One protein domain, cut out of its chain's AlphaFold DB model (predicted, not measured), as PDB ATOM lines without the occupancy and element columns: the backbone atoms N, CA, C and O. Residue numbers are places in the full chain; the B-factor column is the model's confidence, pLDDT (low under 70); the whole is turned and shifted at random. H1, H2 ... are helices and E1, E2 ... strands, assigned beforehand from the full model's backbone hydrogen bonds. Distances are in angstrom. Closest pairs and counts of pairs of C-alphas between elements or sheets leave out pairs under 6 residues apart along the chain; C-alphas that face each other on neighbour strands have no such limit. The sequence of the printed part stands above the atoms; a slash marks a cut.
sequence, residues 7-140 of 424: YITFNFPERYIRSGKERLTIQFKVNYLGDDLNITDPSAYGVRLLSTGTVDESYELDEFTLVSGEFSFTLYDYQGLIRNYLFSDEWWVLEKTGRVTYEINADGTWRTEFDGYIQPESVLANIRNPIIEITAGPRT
ATOM      1  N   TYR A   7     124.018 123.846 143.084       82.56
ATOM      2  CA  TYR A   7     122.916 124.117 142.160       82.56
ATOM      3  C   TYR A   7     123.406 124.886 140.938       82.56
ATOM      4  O   TYR A   7     124.115 125.880 141.080       82.56
ATOM      5  N   ILE A   8     122.993 124.439 139.752       86.06
ATOM      6  CA  ILE A   8     123.147 125.173 138.492       86.06
ATOM      7  C   ILE A   8     121.788 125.760 138.131       86.06
ATOM      8  O   ILE A   8     120.812 125.020 138.001       86.06
ATOM      9  N   THR A   9     121.732 127.083 137.969       89.06
ATOM     10  CA  THR A   9     120.490 127.815 137.676       89.06
ATOM     11  C   THR A   9     120.486 128.344 136.246       89.06
ATOM     12  O   THR A   9     121.398 129.067 135.849       89.06
ATOM     13  N   PHE A  10     119.423 128.046 135.504       89.56
ATOM     14  CA  PHE A  10     119.095 128.615 134.200       89.56
ATOM     15  C   PHE A  10     118.017 129.682 134.378       89.56
ATOM     16  O   PHE A  10     116.875 129.351 134.700       89.56
ATOM     17  N   ASN A  11     118.364 130.949 134.155       90.75
ATOM     18  CA  ASN A  11     117.413 132.059 134.219       90.75
ATOM     19  C   ASN A  11     117.024 132.463 132.798       90.75
ATOM     20  O   ASN A  11     117.836 133.028 132.070       90.75
ATOM     21  N   PHE A  12     115.798 132.162 132.375       91.00
ATOM     22  CA  PHE A  12     115.351 132.549 131.041       91.00
ATOM     23  C   PHE A  12     115.024 134.051 130.991       91.00
ATOM     24  O   PHE A  12     114.473 134.585 131.958       91.00
ATOM     25  N   PRO A  13     115.328 134.744 129.874       87.31
ATOM     26  CA  PRO A  13     115.002 136.158 129.720       87.31
ATOM     27  C   PRO A  13     113.507 136.443 129.884       87.31
ATOM     28  O   PRO A  13     112.666 135.632 129.491       87.31
ATOM     29  N   GLU A  14     113.184 137.632 130.397       91.00
ATOM     30  CA  GLU A  14     111.802 138.105 130.528       91.00
ATOM     31  C   GLU A  14     111.077 138.101 129.175       91.00
ATOM     32  O   GLU A  14     111.606 138.583 128.165       91.00
ATOM     33  N   ARG A  15     109.829 137.625 129.160       89.44
ATOM     34  CA  ARG A  15     108.952 137.677 127.981       89.44
ATOM     35  C   ARG A  15     107.680 138.448 128.291       89.44
ATOM     36  O   ARG A  15     107.169 138.406 129.404       89.44
ATOM     37  N   TYR A  16     107.158 139.150 127.292       86.62
ATOM     38  CA  TYR A  16     105.857 139.807 127.395       86.62
ATOM     39  C   TYR A  16     104.746 138.828 127.023       86.62
ATOM     40  O   TYR A  16     104.784 138.217 125.953       86.62
ATOM     41  N   ILE A  17     103.745 138.737 127.891       82.56
ATOM     42  CA  ILE A  17     102.524 137.958 127.707       82.56
ATOM     43  C   ILE A  17     101.302 138.852 127.923       82.56
ATOM     44  O   ILE A  17     101.404 140.000 128.350       82.56
ATOM     45  N   ARG A  18     100.107 138.336 127.623       79.88
ATOM     46  CA  ARG A  18      98.863 139.112 127.746       79.88
ATOM     47  C   ARG A  18      98.605 139.610 129.176       79.88
ATOM     48  O   ARG A  18      98.025 140.678 129.339       79.88
ATOM     49  N   SER A  19      99.019 138.846 130.184       75.06
ATOM     50  CA  SER A  19      98.860 139.156 131.611       75.06
ATOM     51  C   SER A  19      99.997 140.001 132.203       75.06
ATOM     52  O   SER A  19      99.938 140.315 133.386       75.06
ATOM     53  N   GLY A  20     101.006 140.394 131.413       88.25
ATOM     54  CA  GLY A  20     102.134 141.203 131.883       88.25
ATOM     55  C   GLY A  20     103.478 140.688 131.373       88.25
ATOM     56  O   GLY A  20     103.656 140.457 130.176       88.25
ATOM     57  N   LYS A  21     104.441 140.526 132.278       90.12
ATOM     58  CA  LYS A  21     105.721 139.872 131.986       90.12
ATOM     59  C   LYS A  21     105.790 138.510 132.656       90.12
ATOM     60  O   LYS A  21     105.309 138.368 133.773       90.12
ATOM     61  N   GLU A  22     106.442 137.556 132.015       90.50
ATOM     62  CA  GLU A  22     106.768 136.257 132.600       90.50
ATOM     63  C   GLU A  22     108.278 136.045 132.689       90.50
ATOM     64  O   GLU A  22     109.047 136.583 131.880       90.50
ATOM     65  N   ARG A  23     108.690 135.223 133.653       92.00
ATOM     66  CA  ARG A  23     110.038 134.659 133.736       92.00
ATOM     67  C   ARG A  23     109.977 133.202 134.190       92.00
ATOM     68  O   ARG A  23     109.105 132.821 134.968       92.00
ATOM     69  N   LEU A  24     110.920 132.408 133.690       92.25
ATOM     70  CA  LEU A  24     111.082 130.997 134.026       92.25
ATOM     71  C   LEU A  24     112.500 130.768 134.540       92.25
ATOM     72  O   LEU A  24     113.467 131.218 133.921       92.25
ATOM     73  N   THR A  25     112.611 130.009 135.622       92.94
ATOM     74  CA  THR A  25     113.881 129.587 136.208       92.94
ATOM     75  C   THR A  25     113.890 128.070 136.345       92.94
ATOM     76  O   THR A  25     112.915 127.490 136.819       92.94
ATOM     77  N   ILE A  26     114.986 127.424 135.939       90.69
ATOM     78  CA  ILE A  26     115.194 125.980 136.127       90.69
ATOM     79  C   ILE A  26     116.481 125.760 136.920       90.69
ATOM     80  O   ILE A  26     117.518 126.325 136.580       90.69
ATOM     81  N   GLN A  27     116.431 124.933 137.961       90.06
ATOM     82  CA  GLN A  27     117.569 124.616 138.820       90.06
ATOM     83  C   GLN A  27     117.842 123.115 138.856       90.06
ATOM     84  O   GLN A  27     116.942 122.326 139.128       90.06
ATOM     85  N   PHE A  28     119.098 122.724 138.646       85.94
ATOM     86  CA  PHE A  28     119.549 121.336 138.759       85.94
ATOM     87  C   PHE A  28     120.532 121.172 139.907       85.94
ATOM     88  O   PHE A  28     121.419 122.004 140.099       85.94
ATOM     89  N   LYS A  29     120.397 120.069 140.643       84.00
ATOM     90  CA  LYS A  29     121.283 119.704 141.746       84.00
ATOM     91  C   LYS A  29     122.450 118.859 141.227       84.00
ATOM     92  O   LYS A  29     122.238 117.843 140.562       84.00
ATOM     93  N   VAL A  30     123.684 119.255 141.538       79.00
ATOM     94  CA  VAL A  30     124.914 118.630 141.015       79.00
ATOM     95  C   VAL A  30     125.965 118.377 142.101       79.00
ATOM     96  O   VAL A  30     126.039 119.087 143.105       79.00
ATOM     97  N   ASN A  31     126.789 117.346 141.893       70.56
ATOM     98  CA  ASN A  31     127.876 116.942 142.797       70.56
ATOM     99  C   ASN A  31     129.126 117.824 142.675       70.56
ATOM    100  O   ASN A  31     129.931 117.895 143.602       70.56
ATOM    101  N   TYR A  32     129.311 118.471 141.527       68.44
ATOM    102  CA  TYR A  32     130.485 119.279 141.228       68.44
ATOM    103  C   TYR A  32     130.065 120.522 140.452       68.44
ATOM    104  O   TYR A  32     129.290 120.432 139.501       68.44
ATOM    105  N   LEU A  33     130.585 121.672 140.866       60.00
ATOM    106  CA  LEU A  33     130.487 122.904 140.100       60.00
ATOM    107  C   LEU A  33     131.683 122.978 139.161       60.00
ATOM    108  O   LEU A  33     132.823 122.947 139.619       60.00
ATOM    109  N   GLY A  34     131.418 123.105 137.863       62.28
ATOM    110  CA  GLY A  34     132.374 123.765 136.975       62.28
ATOM    111  C   GLY A  34     132.452 125.270 137.279       62.28
ATOM    112  O   GLY A  34     132.015 125.726 138.335       62.28
ATOM    113  N   ASP A  35     132.960 126.058 136.333       57.56
ATOM    114  CA  ASP A  35     133.175 127.501 136.534       57.56
ATOM    115  C   ASP A  35     131.876 128.347 136.554       57.56
ATOM    116  O   ASP A  35     131.889 129.474 137.050       57.56
ATOM    117  N   ASP A  36     130.739 127.813 136.084       56.38
ATOM    118  CA  ASP A  36     129.484 128.564 135.914       56.38
ATOM    119  C   ASP A  36     128.384 128.128 136.905       56.38
ATOM    120  O   ASP A  36     127.716 127.108 136.740       56.38
ATOM    121  N   LEU A  37     128.170 128.948 137.940       63.88
ATOM    122  CA  LEU A  37     127.157 128.768 138.997       63.88
ATOM    123  C   LEU A  37     125.741 129.224 138.592       63.88
ATOM    124  O   LEU A  37     124.749 128.742 139.132       63.88
ATOM    125  N   ASN A  38     125.640 130.176 137.662       72.06
ATOM    126  CA  ASN A  38     124.380 130.785 137.236       72.06
ATOM    127  C   ASN A  38     124.448 131.133 135.748       72.06
ATOM    128  O   ASN A  38     125.119 132.088 135.359       72.06
ATOM    129  N   ILE A  39     123.700 130.402 134.926       79.25
ATOM    130  CA  ILE A  39     123.511 130.718 133.513       79.25
ATOM    131  C   ILE A  39     122.375 131.740 133.427       79.25
ATOM    132  O   ILE A  39     121.188 131.410 133.472       79.25
ATOM    133  N   THR A  40     122.750 133.016 133.373       76.19
ATOM    134  CA  THR A  40     121.813 134.151 133.312       76.19
ATOM    135  C   THR A  40     121.252 134.400 131.916       76.19
ATOM    136  O   THR A  40     120.207 135.029 131.790       76.19
ATOM    137  N   ASP A  41     121.919 133.887 130.880       80.50
ATOM    138  CA  ASP A  41     121.422 133.871 129.507       80.50
ATOM    139  C   ASP A  41     121.614 132.476 128.882       80.50
ATOM    140  O   ASP A  41     122.628 132.210 128.228       80.50
ATOM    141  N   PRO A  42     120.639 131.562 129.052       84.38
ATOM    142  CA  PRO A  42     120.667 130.227 128.454       84.38
ATOM    143  C   PRO A  42     120.828 130.240 126.927       84.38
ATOM    144  O   PRO A  42     121.303 129.261 126.346       84.38
ATOM    145  N   SER A  43     120.487 131.351 126.260       83.00
ATOM    146  CA  SER A  43     120.563 131.450 124.802       83.00
ATOM    147  C   SER A  43     122.000 131.456 124.278       83.00
ATOM    148  O   SER A  43     122.233 130.957 123.170       83.00
ATOM    149  N   ALA A  44     122.964 131.912 125.089       83.50
ATOM    150  CA  ALA A  44     124.397 131.815 124.807       83.50
ATOM    151  C   ALA A  44     124.882 130.354 124.734       83.50
ATOM    152  O   ALA A  44     125.842 130.051 124.028       83.50
ATOM    153  N   TYR A  45     124.162 129.444 125.392       82.31
ATOM    154  CA  TYR A  45     124.430 128.005 125.435       82.31
ATOM    155  C   TYR A  45     123.474 127.208 124.527       82.31
ATOM    156  O   TYR A  45     123.304 126.000 124.671       82.31
ATOM    157  N   GLY A  46     122.806 127.879 123.582       84.62
ATOM    158  CA  GLY A  46     121.907 127.228 122.628       84.62
ATOM    159  C   GLY A  46     120.570 126.763 123.213       84.62
ATOM    160  O   GLY A  46     119.870 126.002 122.542       84.62
ATOM    161  N   VAL A  47     120.200 127.235 124.411       89.25
ATOM    162  CA  VAL A  47     118.936 126.910 125.085       89.25
ATOM    163  C   VAL A  47     117.986 128.110 125.041       89.25
ATOM    164  O   VAL A  47     118.360 129.223 125.404       89.25
ATOM    165  N   ARG A  48     116.739 127.931 124.595       90.44
ATOM    166  CA  ARG A  48     115.738 129.016 124.529       90.44
ATOM    167  C   ARG A  48     114.361 128.540 124.960       90.44
ATOM    168  O   ARG A  48     113.929 127.468 124.561       90.44
ATOM    169  N   LEU A  49     113.644 129.377 125.704       90.88
ATOM    170  CA  LEU A  49     112.236 129.154 126.026       90.88
ATOM    171  C   LEU A  49     111.361 129.510 124.816       90.88
ATOM    172  O   LEU A  49     111.416 130.637 124.323       90.88
ATOM    173  N   LEU A  50     110.567 128.554 124.336       89.56
ATOM    174  CA  LEU A  50     109.661 128.735 123.199       89.56
ATOM    175  C   LEU A  50     108.251 129.107 123.666       89.56
ATOM    176  O   LEU A  50     107.679 130.099 123.205       89.56
ATOM    177  N   SER A  51     107.714 128.373 124.633       89.44
ATOM    178  CA  SER A  51     106.353 128.562 125.148       89.44
ATOM    179  C   SER A  51     106.213 128.060 126.577       89.44
ATOM    180  O   SER A  51     106.940 127.166 127.006       89.44
ATOM    181  N   THR A  52     105.256 128.648 127.279       88.62
ATOM    182  CA  THR A  52     104.796 128.295 128.622       88.62
ATOM    183  C   THR A  52     103.322 127.901 128.530       88.62
ATOM    184  O   THR A  52     102.576 128.445 127.709       88.62
ATOM    185  N   GLY A  53     102.923 126.897 129.304       80.69
ATOM    186  CA  GLY A  53     101.535 126.485 129.474       80.69
ATOM    187  C   GLY A  53     100.813 127.348 130.507       80.69
ATOM    188  O   GLY A  53     101.378 128.288 131.068       80.69
ATOM    189  N   THR A  54      99.549 127.026 130.764       72.69
ATOM    190  CA  THR A  54      98.813 127.570 131.909       72.69
ATOM    191  C   THR A  54      99.123 126.753 133.155       72.69
ATOM    192  O   THR A  54      99.396 125.557 133.067       72.69
ATOM    193  N   VAL A  55      99.110 127.410 134.313       67.12
ATOM    194  CA  VAL A  55      99.099 126.722 135.603       67.12
ATOM    195  C   VAL A  55      97.638 126.589 135.998       67.12
ATOM    196  O   VAL A  55      96.988 127.593 136.290       67.12
ATOM    197  N   ASP A  56      97.121 125.369 135.961       59.47
ATOM    198  CA  ASP A  56      95.766 125.084 136.427       59.47
ATOM    199  C   ASP A  56      95.813 124.681 137.911       59.47
ATOM    200  O   ASP A  56      96.841 124.219 138.397       59.47
ATOM    201  N   GLU A  57      94.730 124.860 138.663       60.69
ATOM    202  CA  GLU A  57      94.593 124.249 139.994       60.69
ATOM    203  C   GLU A  57      94.163 122.789 139.808       60.69
ATOM    204  O   GLU A  57      93.219 122.522 139.058       60.69
ATOM    205  N   SER A  58      94.816 121.838 140.481       53.09
ATOM    206  CA  SER A  58      94.374 120.442 140.476       53.09
ATOM    207  C   SER A  58      93.916 120.000 141.864       53.09
ATOM    208  O   SER A  58      94.524 120.305 142.892       53.09
ATOM    209  N   TYR A  59      92.797 119.275 141.876       50.91
ATOM    210  CA  TYR A  59      92.233 118.662 143.073       50.91
ATOM    211  C   TYR A  59      92.552 117.178 143.057       50.91
ATOM    212  O   TYR A  59      92.103 116.455 142.162       50.91
ATOM    213  N   GLU A  60      93.266 116.707 144.068       50.16
ATOM    214  CA  GLU A  60      93.450 115.280 144.278       50.16
ATOM    215  C   GLU A  60      92.428 114.802 145.313       50.16
ATOM    216  O   GLU A  60      92.617 114.899 146.525       50.16
ATOM    217  N   LEU A  61      91.279 114.339 144.807       42.84
ATOM    218  CA  LEU A  61      90.107 113.988 145.621       42.84
ATOM    219  C   LEU A  61      90.387 112.870 146.630       42.84
ATOM    220  O   LEU A  61      89.830 112.888 147.723       42.84
ATOM    221  N   ASP A  62      91.235 111.913 146.261       41.88
ATOM    222  CA  ASP A  62      91.583 110.780 147.123       41.88
ATOM    223  C   ASP A  62      92.529 111.194 148.261       41.88
ATOM    224  O   ASP A  62      92.571 110.541 149.304       41.88
ATOM    225  N   GLU A  63      93.254 112.299 148.079       47.81
ATOM    226  CA  GLU A  63      94.226 112.811 149.038       47.81
ATOM    227  C   GLU A  63      93.739 114.041 149.809       47.81
ATOM    228  O   GLU A  63      94.418 114.466 150.739       47.81
ATOM    229  N   PHE A  64      92.574 114.604 149.469       47.88
ATOM    230  CA  PHE A  64      92.068 115.859 150.045       47.88
ATOM    231  C   PHE A  64      93.083 117.004 149.919       47.88
ATOM    232  O   PHE A  64      93.118 117.927 150.736       47.88
ATOM    233  N   THR A  65      93.897 116.967 148.860       58.16
ATOM    234  CA  THR A  65      94.939 117.954 148.595       58.16
ATOM    235  C   THR A  65      94.576 118.879 147.438       58.16
ATOM    236  O   THR A  65      94.070 118.461 146.394       58.16
ATOM    237  N   LEU A  66      94.839 120.169 147.643       58.06
ATOM    238  CA  LEU A  66      94.840 121.192 146.607       58.06
ATOM    239  C   LEU A  66      96.294 121.512 146.267       58.06
ATOM    240  O   LEU A  66      97.015 122.099 147.073       58.06
ATOM    241  N   VAL A  67      96.727 121.131 145.075       59.69
ATOM    242  CA  VAL A  67      98.089 121.390 144.608       59.69
ATOM    243  C   VAL A  67      98.045 122.249 143.354       59.69
ATOM    244  O   VAL A  67      97.024 122.335 142.666       59.69
ATOM    245  N   SER A  68      99.154 122.921 143.051       60.94
ATOM    246  CA  SER A  68      99.317 123.466 141.704       60.94
ATOM    247  C   SER A  68      99.214 122.300 140.721       60.94
ATOM    248  O   SER A  68      99.835 121.258 140.918       60.94
ATOM    249  N   GLY A  69      98.424 122.462 139.671       65.19
ATOM    250  CA  GLY A  69      98.396 121.527 138.562       65.19
ATOM    251  C   GLY A  69      99.752 121.449 137.876       65.19
ATOM    252  O   GLY A  69     100.701 122.169 138.197       65.19
ATOM    253  N   GLU A  70      99.847 120.540 136.920       77.75
ATOM    254  CA  GLU A  70     101.062 120.381 136.139       77.75
ATOM    255  C   GLU A  70     101.350 121.638 135.315       77.75
ATOM    256  O   GLU A  70     100.466 122.199 134.667       77.75
ATOM    257  N   PHE A  71     102.608 122.066 135.316       82.12
ATOM    258  CA  PHE A  71     103.062 123.170 134.486       82.12
ATOM    259  C   PHE A  71     103.867 122.631 133.313       82.12
ATOM    260  O   PHE A  71     104.891 121.971 133.492       82.12
ATOM    261  N   SER A  72     103.416 122.936 132.100       88.12
ATOM    262  CA  SER A  72     104.111 122.548 130.876       88.12
ATOM    263  C   SER A  72     104.887 123.717 130.282       88.12
ATOM    264  O   SER A  72     104.460 124.871 130.328       88.12
ATOM    265  N   PHE A  73     106.045 123.438 129.697       89.94
ATOM    266  CA  PHE A  73     106.802 124.418 128.926       89.94
ATOM    267  C   PHE A  73     107.637 123.733 127.845       89.94
ATOM    268  O   PHE A  73     107.980 122.554 127.928       89.94
ATOM    269  N   THR A  74     107.968 124.492 126.805       91.44
ATOM    270  CA  THR A  74     108.704 123.989 125.645       91.44
ATOM    271  C   THR A  74     110.005 124.752 125.485       91.44
ATOM    272  O   THR A  74     110.015 125.985 125.415       91.44
ATOM    273  N   LEU A  75     111.106 124.015 125.376       92.19
ATOM    274  CA  LEU A  75     112.441 124.553 125.161       92.19
ATOM    275  C   LEU A  75     112.973 124.162 123.785       92.19
ATOM    276  O   LEU A  75     112.699 123.079 123.279       92.19
ATOM    277  N   TYR A  76     113.795 125.034 123.221       91.19
ATOM    278  CA  TYR A  76     114.751 124.704 122.177       91.19
ATOM    279  C   TYR A  76     116.108 124.447 122.840       91.19
ATOM    280  O   TYR A  76     116.584 125.321 123.556       91.19
ATOM    281  N   ASP A  77     116.726 123.288 122.622       89.12
ATOM    282  CA  ASP A  77     117.984 122.857 123.249       89.12
ATOM    283  C   ASP A  77     118.959 122.310 122.194       89.12
ATOM    284  O   ASP A  77     119.149 121.103 122.038       89.12
ATOM    285  N   TYR A  78     119.557 123.214 121.411       86.19
ATOM    286  CA  TYR A  78     120.390 122.845 120.257       86.19
ATOM    287  C   TYR A  78     121.620 122.018 120.635       86.19
ATOM    288  O   TYR A  78     122.030 121.137 119.882       86.19
ATOM    289  N   GLN A  79     122.216 122.319 121.789       83.38
ATOM    290  CA  GLN A  79     123.436 121.667 122.268       83.38
ATOM    291  C   GLN A  79     123.147 120.470 123.187       83.38
ATOM    292  O   GLN A  79     124.081 119.789 123.607       83.38
ATOM    293  N   GLY A  80     121.871 120.187 123.481       81.75
ATOM    294  CA  GLY A  80     121.467 119.103 124.375       81.75
ATOM    295  C   GLY A  80     121.842 119.355 125.836       81.75
ATOM    296  O   GLY A  80     122.030 118.398 126.580       81.75
ATOM    297  N   LEU A  81     122.002 120.612 126.250       85.50
ATOM    298  CA  LEU A  81     122.468 120.964 127.585       85.50
ATOM    299  C   LEU A  81     121.448 120.554 128.652       85.50
ATOM    300  O   LEU A  81     121.792 119.805 129.562       85.50
ATOM    301  N   ILE A  82     120.186 120.972 128.509       86.44
ATOM    302  CA  ILE A  82     119.103 120.593 129.432       86.44
ATOM    303  C   ILE A  82     118.852 119.087 129.355       86.44
ATOM    304  O   ILE A  82     118.694 118.426 130.383       86.44
ATOM    305  N   ARG A  83     118.897 118.518 128.144       82.56
ATOM    306  CA  ARG A  83     118.795 117.070 127.940       82.56
ATOM    307  C   ARG A  83     119.865 116.300 128.721       82.56
ATOM    308  O   ARG A  83     119.554 115.266 129.307       82.56
ATOM    309  N   ASN A  84     121.101 116.793 128.755       81.88
ATOM    310  CA  ASN A  84     122.179 116.150 129.500       81.88
ATOM    311  C   ASN A  84     121.900 116.169 131.009       81.88
ATOM    312  O   ASN A  84     122.074 115.142 131.652       81.88
ATOM    313  N   TYR A  85     121.393 117.267 131.575       83.00
ATOM    314  CA  TYR A  85     121.016 117.286 132.996       83.00
ATOM    315  C   TYR A  85     119.872 116.318 133.334       83.00
ATOM    316  O   TYR A  85     119.875 115.722 134.407       83.00
ATOM    317  N   LEU A  86     118.907 116.138 132.429       80.50
ATOM    318  CA  LEU A  86     117.735 115.289 132.676       80.50
ATOM    319  C   LEU A  86     118.007 113.794 132.474       80.50
ATOM    320  O   LEU A  86     117.446 112.961 133.182       80.50
ATOM    321  N   PHE A  87     118.845 113.436 131.500       80.00
ATOM    322  CA  PHE A  87     118.948 112.047 131.039       80.00
ATOM    323  C   PHE A  87     120.342 111.448 131.110       80.00
ATOM    324  O   PHE A  87     120.468 110.235 130.943       80.00
ATOM    325  N   SER A  88     121.380 112.249 131.342       74.25
ATOM    326  CA  SER A  88     122.732 111.714 131.419       74.25
ATOM    327  C   SER A  88     122.897 110.798 132.634       74.25
ATOM    328  O   SER A  88     122.369 111.072 133.710       74.25
ATOM    329  N   ASP A  89     123.649 109.712 132.466       67.69
ATOM    330  CA  ASP A  89     124.070 108.820 133.556       67.69
ATOM    331  C   ASP A  89     125.395 109.273 134.194       67.69
ATOM    332  O   ASP A  89     126.051 108.528 134.923       67.69
ATOM    333  N   GLU A  90     125.814 110.500 133.898       71.94
ATOM    334  CA  GLU A  90     127.042 111.078 134.417       71.94
ATOM    335  C   GLU A  90     126.986 111.282 135.937       71.94
ATOM    336  O   GLU A  90     126.027 111.815 136.497       71.94
ATOM    337  N   TRP A  91     128.081 110.919 136.605       60.53
ATOM    338  CA  TRP A  91     128.223 110.908 138.067       60.53
ATOM    339  C   TRP A  91     128.081 112.289 138.734       60.53
ATOM    340  O   TRP A  91     127.926 112.384 139.956       60.53
ATOM    341  N   TRP A  92     128.174 113.369 137.953       64.06
ATOM    342  CA  TRP A  92     128.094 114.738 138.453       64.06
ATOM    343  C   TRP A  92     126.653 115.267 138.576       64.06
ATOM    344  O   TRP A  92     126.451 116.273 139.258       64.06
ATOM    345  N   VAL A  93     125.649 114.584 138.012       61.09
ATOM    346  CA  VAL A  93     124.220 114.898 138.202       61.09
ATOM    347  C   VAL A  93     123.700 114.139 139.428       61.09
ATOM    348  O   VAL A  93     123.738 112.913 139.460       61.09
ATOM    349  N   LEU A  94     123.233 114.858 140.458       57.84
ATOM    350  CA  LEU A  94     122.741 114.244 141.705       57.84
ATOM    351  C   LEU A  94     121.303 113.752 141.585       57.84
ATOM    352  O   LEU A  94     120.966 112.673 142.064       57.84
ATOM    353  N   GLU A  95     120.458 114.575 140.973       70.75
ATOM    354  CA  GLU A  95     119.027 114.339 140.840       70.75
ATOM    355  C   GLU A  95     118.625 114.672 139.404       70.75
ATOM    356  O   GLU A  95     118.899 115.765 138.907       70.75
ATOM    357  N   LYS A  96     117.958 113.725 138.738       71.38
ATOM    358  CA  LYS A  96     117.428 113.904 137.373       71.38
ATOM    359  C   LYS A  96     116.139 114.739 137.346       71.38
ATOM    360  O   LYS A  96     115.474 114.819 136.323       71.38
ATOM    361  N   THR A  97     115.790 115.370 138.464       76.38
ATOM    362  CA  THR A  97     114.631 116.245 138.642       76.38
ATOM    363  C   THR A  97     115.111 117.691 138.734       76.38
ATOM    364  O   THR A  97     115.761 118.077 139.705       76.38
ATOM    365  N   GLY A  98     114.827 118.506 137.717       82.88
ATOM    366  CA  GLY A  98     115.082 119.948 137.780       82.88
ATOM    367  C   GLY A  98     113.965 120.659 138.540       82.88
ATOM    368  O   GLY A  98     112.797 120.404 138.259       82.88
ATOM    369  N   ARG A  99     114.285 121.553 139.478       88.88
ATOM    370  CA  ARG A  99     113.288 122.445 140.090       88.88
ATOM    371  C   ARG A  99     112.914 123.540 139.098       88.88
ATOM    372  O   ARG A  99     113.795 124.122 138.472       88.88
ATOM    373  N   VAL A 100     111.628 123.828 138.970       88.00
ATOM    374  CA  VAL A 100     111.079 124.833 138.058       88.00
ATOM    375  C   VAL A 100     110.357 125.889 138.870       88.00
ATOM    376  O   VAL A 100     109.508 125.555 139.688       88.00
ATOM    377  N   THR A 101     110.659 127.156 138.606       90.50
ATOM    378  CA  THR A 101     109.945 128.300 139.176       90.50
ATOM    379  C   THR A 101     109.467 129.201 138.042       90.50
ATOM    380  O   THR A 101     110.271 129.660 137.229       90.50
ATOM    381  N   TYR A 102     108.160 129.441 137.978       88.06
ATOM    382  CA  TYR A 102     107.511 130.317 137.005       88.06
ATOM    383  C   TYR A 102     106.887 131.508 137.725       88.06
ATOM    384  O   TYR A 102     106.224 131.344 138.752       88.06
ATOM    385  N   GLU A 103     107.111 132.714 137.210       89.94
ATOM    386  CA  GLU A 103     106.675 133.945 137.866       89.94
ATOM    387  C   GLU A 103     106.099 134.941 136.856       89.94
ATOM    388  O   GLU A 103     106.641 135.117 135.759       89.94
ATOM    389  N   ILE A 104     105.027 135.632 137.251       86.69
ATOM    390  CA  ILE A 104     104.367 136.678 136.463       86.69
ATOM    391  C   ILE A 104     104.480 138.024 137.185       86.69
ATOM    392  O   ILE A 104     104.377 138.120 138.407       86.69
ATOM    393  N   ASN A 105     104.678 139.086 136.409       88.50
ATOM    394  CA  ASN A 105     104.607 140.471 136.852       88.50
ATOM    395  C   ASN A 105     103.499 141.194 136.077       88.50
ATOM    396  O   ASN A 105     103.693 141.596 134.925       88.50
ATOM    397  N   ALA A 106     102.333 141.322 136.715       83.69
ATOM    398  CA  ALA A 106     101.151 141.976 136.152       83.69
ATOM    399  C   ALA A 106     100.990 143.437 136.617       83.69
ATOM    400  O   ALA A 106     100.415 144.255 135.904       83.69
ATOM    401  N   ASP A 107     101.498 143.774 137.805       84.12
ATOM    402  CA  ASP A 107     101.230 145.031 138.522       84.12
ATOM    403  C   ASP A 107     102.504 145.747 139.010       84.12
ATOM    404  O   ASP A 107     102.450 146.623 139.870       84.12
ATOM    405  N   GLY A 108     103.666 145.380 138.472       82.62
ATOM    406  CA  GLY A 108     104.972 145.851 138.932       82.62
ATOM    407  C   GLY A 108     105.609 144.947 139.988       82.62
ATOM    408  O   GLY A 108     106.809 145.086 140.231       82.62
ATOM    409  N   THR A 109     104.872 143.983 140.550       84.88
ATOM    410  CA  THR A 109     105.390 143.021 141.532       84.88
ATOM    411  C   THR A 109     105.486 141.623 140.926       84.88
ATOM    412  O   THR A 109     104.538 141.136 140.315       84.88
ATOM    413  N   TRP A 110     106.632 140.958 141.100       83.19
ATOM    414  CA  TRP A 110     106.797 139.557 140.700       83.19
ATOM    415  C   TRP A 110     106.070 138.635 141.674       83.19
ATOM    416  O   TRP A 110     106.246 138.748 142.887       83.19
ATOM    417  N   ARG A 111     105.268 137.722 141.131       79.62
ATOM    418  CA  ARG A 111     104.534 136.708 141.885       79.62
ATOM    419  C   ARG A 111     104.874 135.337 141.329       79.62
ATOM    420  O   ARG A 111     104.855 135.149 140.115       79.62
ATOM    421  N   THR A 112     105.188 134.395 142.211       81.19
ATOM    422  CA  THR A 112     105.349 132.991 141.831       81.19
ATOM    423  C   THR A 112     103.997 132.420 141.446       81.19
ATOM    424  O   THR A 112     103.067 132.482 142.238       81.19
ATOM    425  N   GLU A 113     103.901 131.898 140.229       80.31
ATOM    426  CA  GLU A 113     102.698 131.268 139.677       80.31
ATOM    427  C   GLU A 113     102.831 129.743 139.605       80.31
ATOM    428  O   GLU A 113     101.818 129.058 139.522       80.31
ATOM    429  N   PHE A 114     104.057 129.210 139.660       80.75
ATOM    430  CA  PHE A 114     104.319 127.784 139.854       80.75
ATOM    431  C   PHE A 114     105.708 127.558 140.466       80.75
ATOM    432  O   PHE A 114     106.672 128.241 140.110       80.75
ATOM    433  N   ASP A 115     105.816 126.579 141.364       80.31
ATOM    434  CA  ASP A 115     107.079 126.068 141.907       80.31
ATOM    435  C   ASP A 115     106.969 124.545 142.076       80.31
ATOM    436  O   ASP A 115     106.053 124.048 142.737       80.31
ATOM    437  N   GLY A 116     107.871 123.795 141.448       80.75
ATOM    438  CA  GLY A 116     107.744 122.343 141.336       80.75
ATOM    439  C   GLY A 116     108.978 121.662 140.764       80.75
ATOM    440  O   GLY A 116     110.044 122.267 140.662       80.75
ATOM    441  N   TYR A 117     108.841 120.394 140.388       82.44
ATOM    442  CA  TYR A 117     109.931 119.585 139.844       82.44
ATOM    443  C   TYR A 117     109.548 118.976 138.496       82.44
ATOM    444  O   TYR A 117     108.432 118.497 138.310       82.44
ATOM    445  N   ILE A 118     110.494 118.967 137.556       83.38
ATOM    446  CA  ILE A 118     110.368 118.253 136.282       83.38
ATOM    447  C   ILE A 118     110.147 116.773 136.578       83.38
ATOM    448  O   ILE A 118     110.951 116.173 137.293       83.38
ATOM    449  N   GLN A 119     109.102 116.198 135.984       76.31
ATOM    450  CA  GLN A 119     108.859 114.758 135.971       76.31
ATOM    451  C   GLN A 119     109.633 114.158 134.787       76.31
ATOM    452  O   GLN A 119     109.229 114.385 133.641       76.31
ATOM    453  N   PRO A 120     110.754 113.442 134.988       70.56
ATOM    454  CA  PRO A 120     111.612 113.005 133.880       70.56
ATOM    455  C   PRO A 120     110.889 112.122 132.854       70.56
ATOM    456  O   PRO A 120     111.188 112.176 131.662       70.56
ATOM    457  N   GLU A 121     109.910 111.341 133.306       69.88
ATOM    458  CA  GLU A 121     109.037 110.489 132.498       69.88
ATOM    459  C   GLU A 121     108.086 111.261 131.573       69.88
ATOM    460  O   GLU A 121     107.637 110.711 130.569       69.88
ATOM    461  N   SER A 122     107.802 112.527 131.880       72.88
ATOM    462  CA  SER A 122     106.911 113.387 131.091       72.88
ATOM    463  C   SER A 122     107.627 114.116 129.949       72.88
ATOM    464  O   SER A 122     106.990 114.759 129.114       72.88
ATOM    465  N   VAL A 123     108.960 114.044 129.906       77.81
ATOM    466  CA  VAL A 123     109.767 114.837 128.985       77.81
ATOM    467  C   VAL A 123     109.738 114.222 127.586       77.81
ATOM    468  O   VAL A 123     110.321 113.166 127.326       77.81
ATOM    469  N   LEU A 124     109.110 114.926 126.646       80.94
ATOM    470  CA  LEU A 124     109.058 114.538 125.240       80.94
ATOM    471  C   LEU A 124     110.168 115.262 124.473       80.94
ATOM    472  O   LEU A 124     110.063 116.434 124.116       80.94
ATOM    473  N   ALA A 125     111.263 114.547 124.208       72.75
ATOM    474  CA  ALA A 125     112.370 115.054 123.404       72.75
ATOM    475  C   ALA A 125     112.236 114.595 121.947       72.75
ATOM    476  O   ALA A 125     112.286 113.398 121.642       72.75
ATOM    477  N   ASN A 126     112.129 115.542 121.015       73.50
ATOM    478  CA  ASN A 126     112.187 115.212 119.598       73.50
ATOM    479  C   ASN A 126     113.655 114.996 119.187       73.50
ATOM    480  O   ASN A 126     114.489 115.887 119.254       73.50
ATOM    481  N   ILE A 127     114.010 113.791 118.744       64.31
ATOM    482  CA  ILE A 127     115.405 113.479 118.373       64.31
ATOM    483  C   ILE A 127     115.818 114.193 117.068       64.31
ATOM    484  O   ILE A 127     117.004 114.379 116.809       64.31
ATOM    485  N   ARG A 128     114.854 114.594 116.228       67.50
ATOM    486  CA  ARG A 128     115.098 115.223 114.916       67.50
ATOM    487  C   ARG A 128     115.059 116.747 114.945       67.50
ATOM    488  O   ARG A 128     115.590 117.378 114.038       67.50
ATOM    489  N   ASN A 129     114.403 117.324 115.939       76.00
ATOM    490  CA  ASN A 129     114.284 118.760 116.129       76.00
ATOM    491  C   ASN A 129     114.670 119.022 117.580       76.00
ATOM    492  O   ASN A 129     114.048 118.382 118.416       76.00
ATOM    493  N   PRO A 130     115.651 119.878 117.903       85.12
ATOM    494  CA  PRO A 130     116.122 120.088 119.274       85.12
ATOM    495  C   PRO A 130     115.089 120.863 120.108       85.12
ATOM    496  O   PRO A 130     115.358 121.938 120.623       85.12
ATOM    497  N   ILE A 131     113.878 120.326 120.191       87.88
ATOM    498  CA  ILE A 131     112.742 120.801 120.950       87.88
ATOM    499  C   ILE A 131     112.457 119.748 122.012       87.88
ATOM    500  O   ILE A 131     112.396 118.548 121.720       87.88
ATOM    501  N   ILE A 132     112.296 120.226 123.237       87.44
ATOM    502  CA  ILE A 132     111.968 119.423 124.402       87.44
ATOM    503  C   ILE A 132     110.696 120.009 124.999       87.44
ATOM    504  O   ILE A 132     110.653 121.193 125.337       87.44
ATOM    505  N   GLU A 133     109.665 119.186 125.106       88.88
ATOM    506  CA  GLU A 133     108.456 119.501 125.861       88.88
ATOM    507  C   GLU A 133     108.608 118.889 127.251       88.88
ATOM    508  O   GLU A 133     108.984 117.723 127.389       88.88
ATOM    509  N   ILE A 134     108.399 119.705 128.278       87.56
ATOM    510  CA  ILE A 134     108.633 119.342 129.670       87.56
ATOM    511  C   ILE A 134     107.357 119.605 130.449       87.56
ATOM    512  O   ILE A 134     106.795 120.697 130.347       87.56
ATOM    513  N   THR A 135     106.961 118.634 131.268       83.75
ATOM    514  CA  THR A 135     105.948 118.820 132.302       83.75
ATOM    515  C   THR A 135     106.611 118.772 133.677       83.75
ATOM    516  O   THR A 135     107.441 117.910 133.984       83.75
ATOM    517  N   ALA A 136     106.286 119.757 134.506       81.75
ATOM    518  CA  ALA A 136     106.689 119.819 135.896       81.75
ATOM    519  C   ALA A 136     105.474 119.563 136.787       81.75
ATOM    520  O   ALA A 136     104.428 120.193 136.622       81.75
ATOM    521  N   GLY A 137     105.635 118.647 137.738       72.44
ATOM    522  CA  GLY A 137     104.668 118.420 138.802       72.44
ATOM    523  C   GLY A 137     104.875 119.417 139.943       72.44
ATOM    524  O   GLY A 137     105.995 119.916 140.125       72.44
ATOM    525  N   PRO A 138     103.829 119.719 140.724       68.88
ATOM    526  CA  PRO A 138     103.941 120.598 141.879       68.88
ATOM    527  C   PRO A 138     104.945 120.075 142.900       68.88
ATOM    528  O   PRO A 138     105.245 118.882 142.994       68.88
ATOM    529  N   ARG A 139     105.440 120.994 143.721       65.50
ATOM    530  CA  ARG A 139     106.312 120.684 144.842       65.50
ATOM    531  C   ARG A 139     105.563 119.872 145.923       65.50
ATOM    532  O   ARG A 139     104.802 120.438 146.700       65.50
ATOM    533  N   THR A 140     105.794 118.556 145.997       54.50
ATOM    534  CA  THR A 140     105.176 117.651 146.999       54.50
ATOM    535  C   THR A 140     106.103 117.259 148.156       54.50
ATOM    536  O   THR A 140     105.638 116.733 149.163       54.50
TER     537      THR A 140
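What this domain is: This is residues 7 to 140 of the 424 residues of an uncharacterized protein of Ignavibacteriaceae bacterium (UniProt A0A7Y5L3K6). A strongly twisted sheet of eight strands curls round the short helix H2 as an incomplete barrel, its edge strands E1 and E2 apart from the edge strand E4. At one end the small hairpin E5 and E6 lies farthest from the mean of the C-alphas, and E6 runs on into E7. The 134 printed residues hold, in order, E1 E2 E3 H1 E4 E5 E6 E7 H2 E8 E9 E10, mostly strand; the large sheet is branched at E3, with antiparallel neighbours. The whole is compact, with a radius of gyration of the C-alphas of 15.1 A and spans of 39 by 37 by 30 A.

Where its parts are: E1, residues 7 to 11, begins at C-alpha 7 (122.916, 124.117, 142.160). E2 is residues 15 to 17, and E3, the longest strand, residues 20 to 30, 33.3 A. H1, residues 42 to 45, precedes E4, residues 47 to 52. E5 is residues 57 to 60, E6 residues 65 to 68 and E7 residues 71 to 77, 18.7 A. H2, residues 81 to 87, is 10.2 A long. E8, residues 99 to 105, is 20.3 A; E9, residues 110 to 118, is 22.0 A and bends by 52 degrees at residue 113. E10, residues 131 to 138, is 22.7 A and ends at C-alpha 138 (103.941, 120.598, 141.879).

How they stand to each other: E1 and E2 lie on one side of E3, with N 8 and O 28 at 2.9 A and N 15 and O 22 at 3.0 A, within hydrogen-bond range. E8 lies on the other side of E3, with N 23 and O 103 at 2.9 A. E8, E9 and E10 form a meander, each strand the antiparallel neighbour of the one before, with N 100 and O 116 at 2.8 A and N 117 and O 137 at 2.9 A. E7 has E10 on one side, with N 73 and O 134 at 2.9 A, and E4 on the other, with N 48 and O 76 at 2.8 A. H2 is on this sheet; its closest C-alphas to E3 are those of Tyr 85 and Phe 28, 7.2 A apart. H1 only grazes the sheet with residues 42 to 45. In the hairpin E5 and E6, N 58 and O 67 are 3.1 A apart. Every O i to N i+4 pair of H2 is within hydrogen-bond range; H1 is too short for one.

The domain as a whole: The C-alphas farthest apart, those of Asp 35 and Asp 62, are 46.1 A apart. The printed part has no cut. The long links are E3 to H1, H2 to E8 and E9 to E10. The mean pLDDT of the printed part is 77.8, with 32 residues under 70, among them 32 to 37 and 55 to 69.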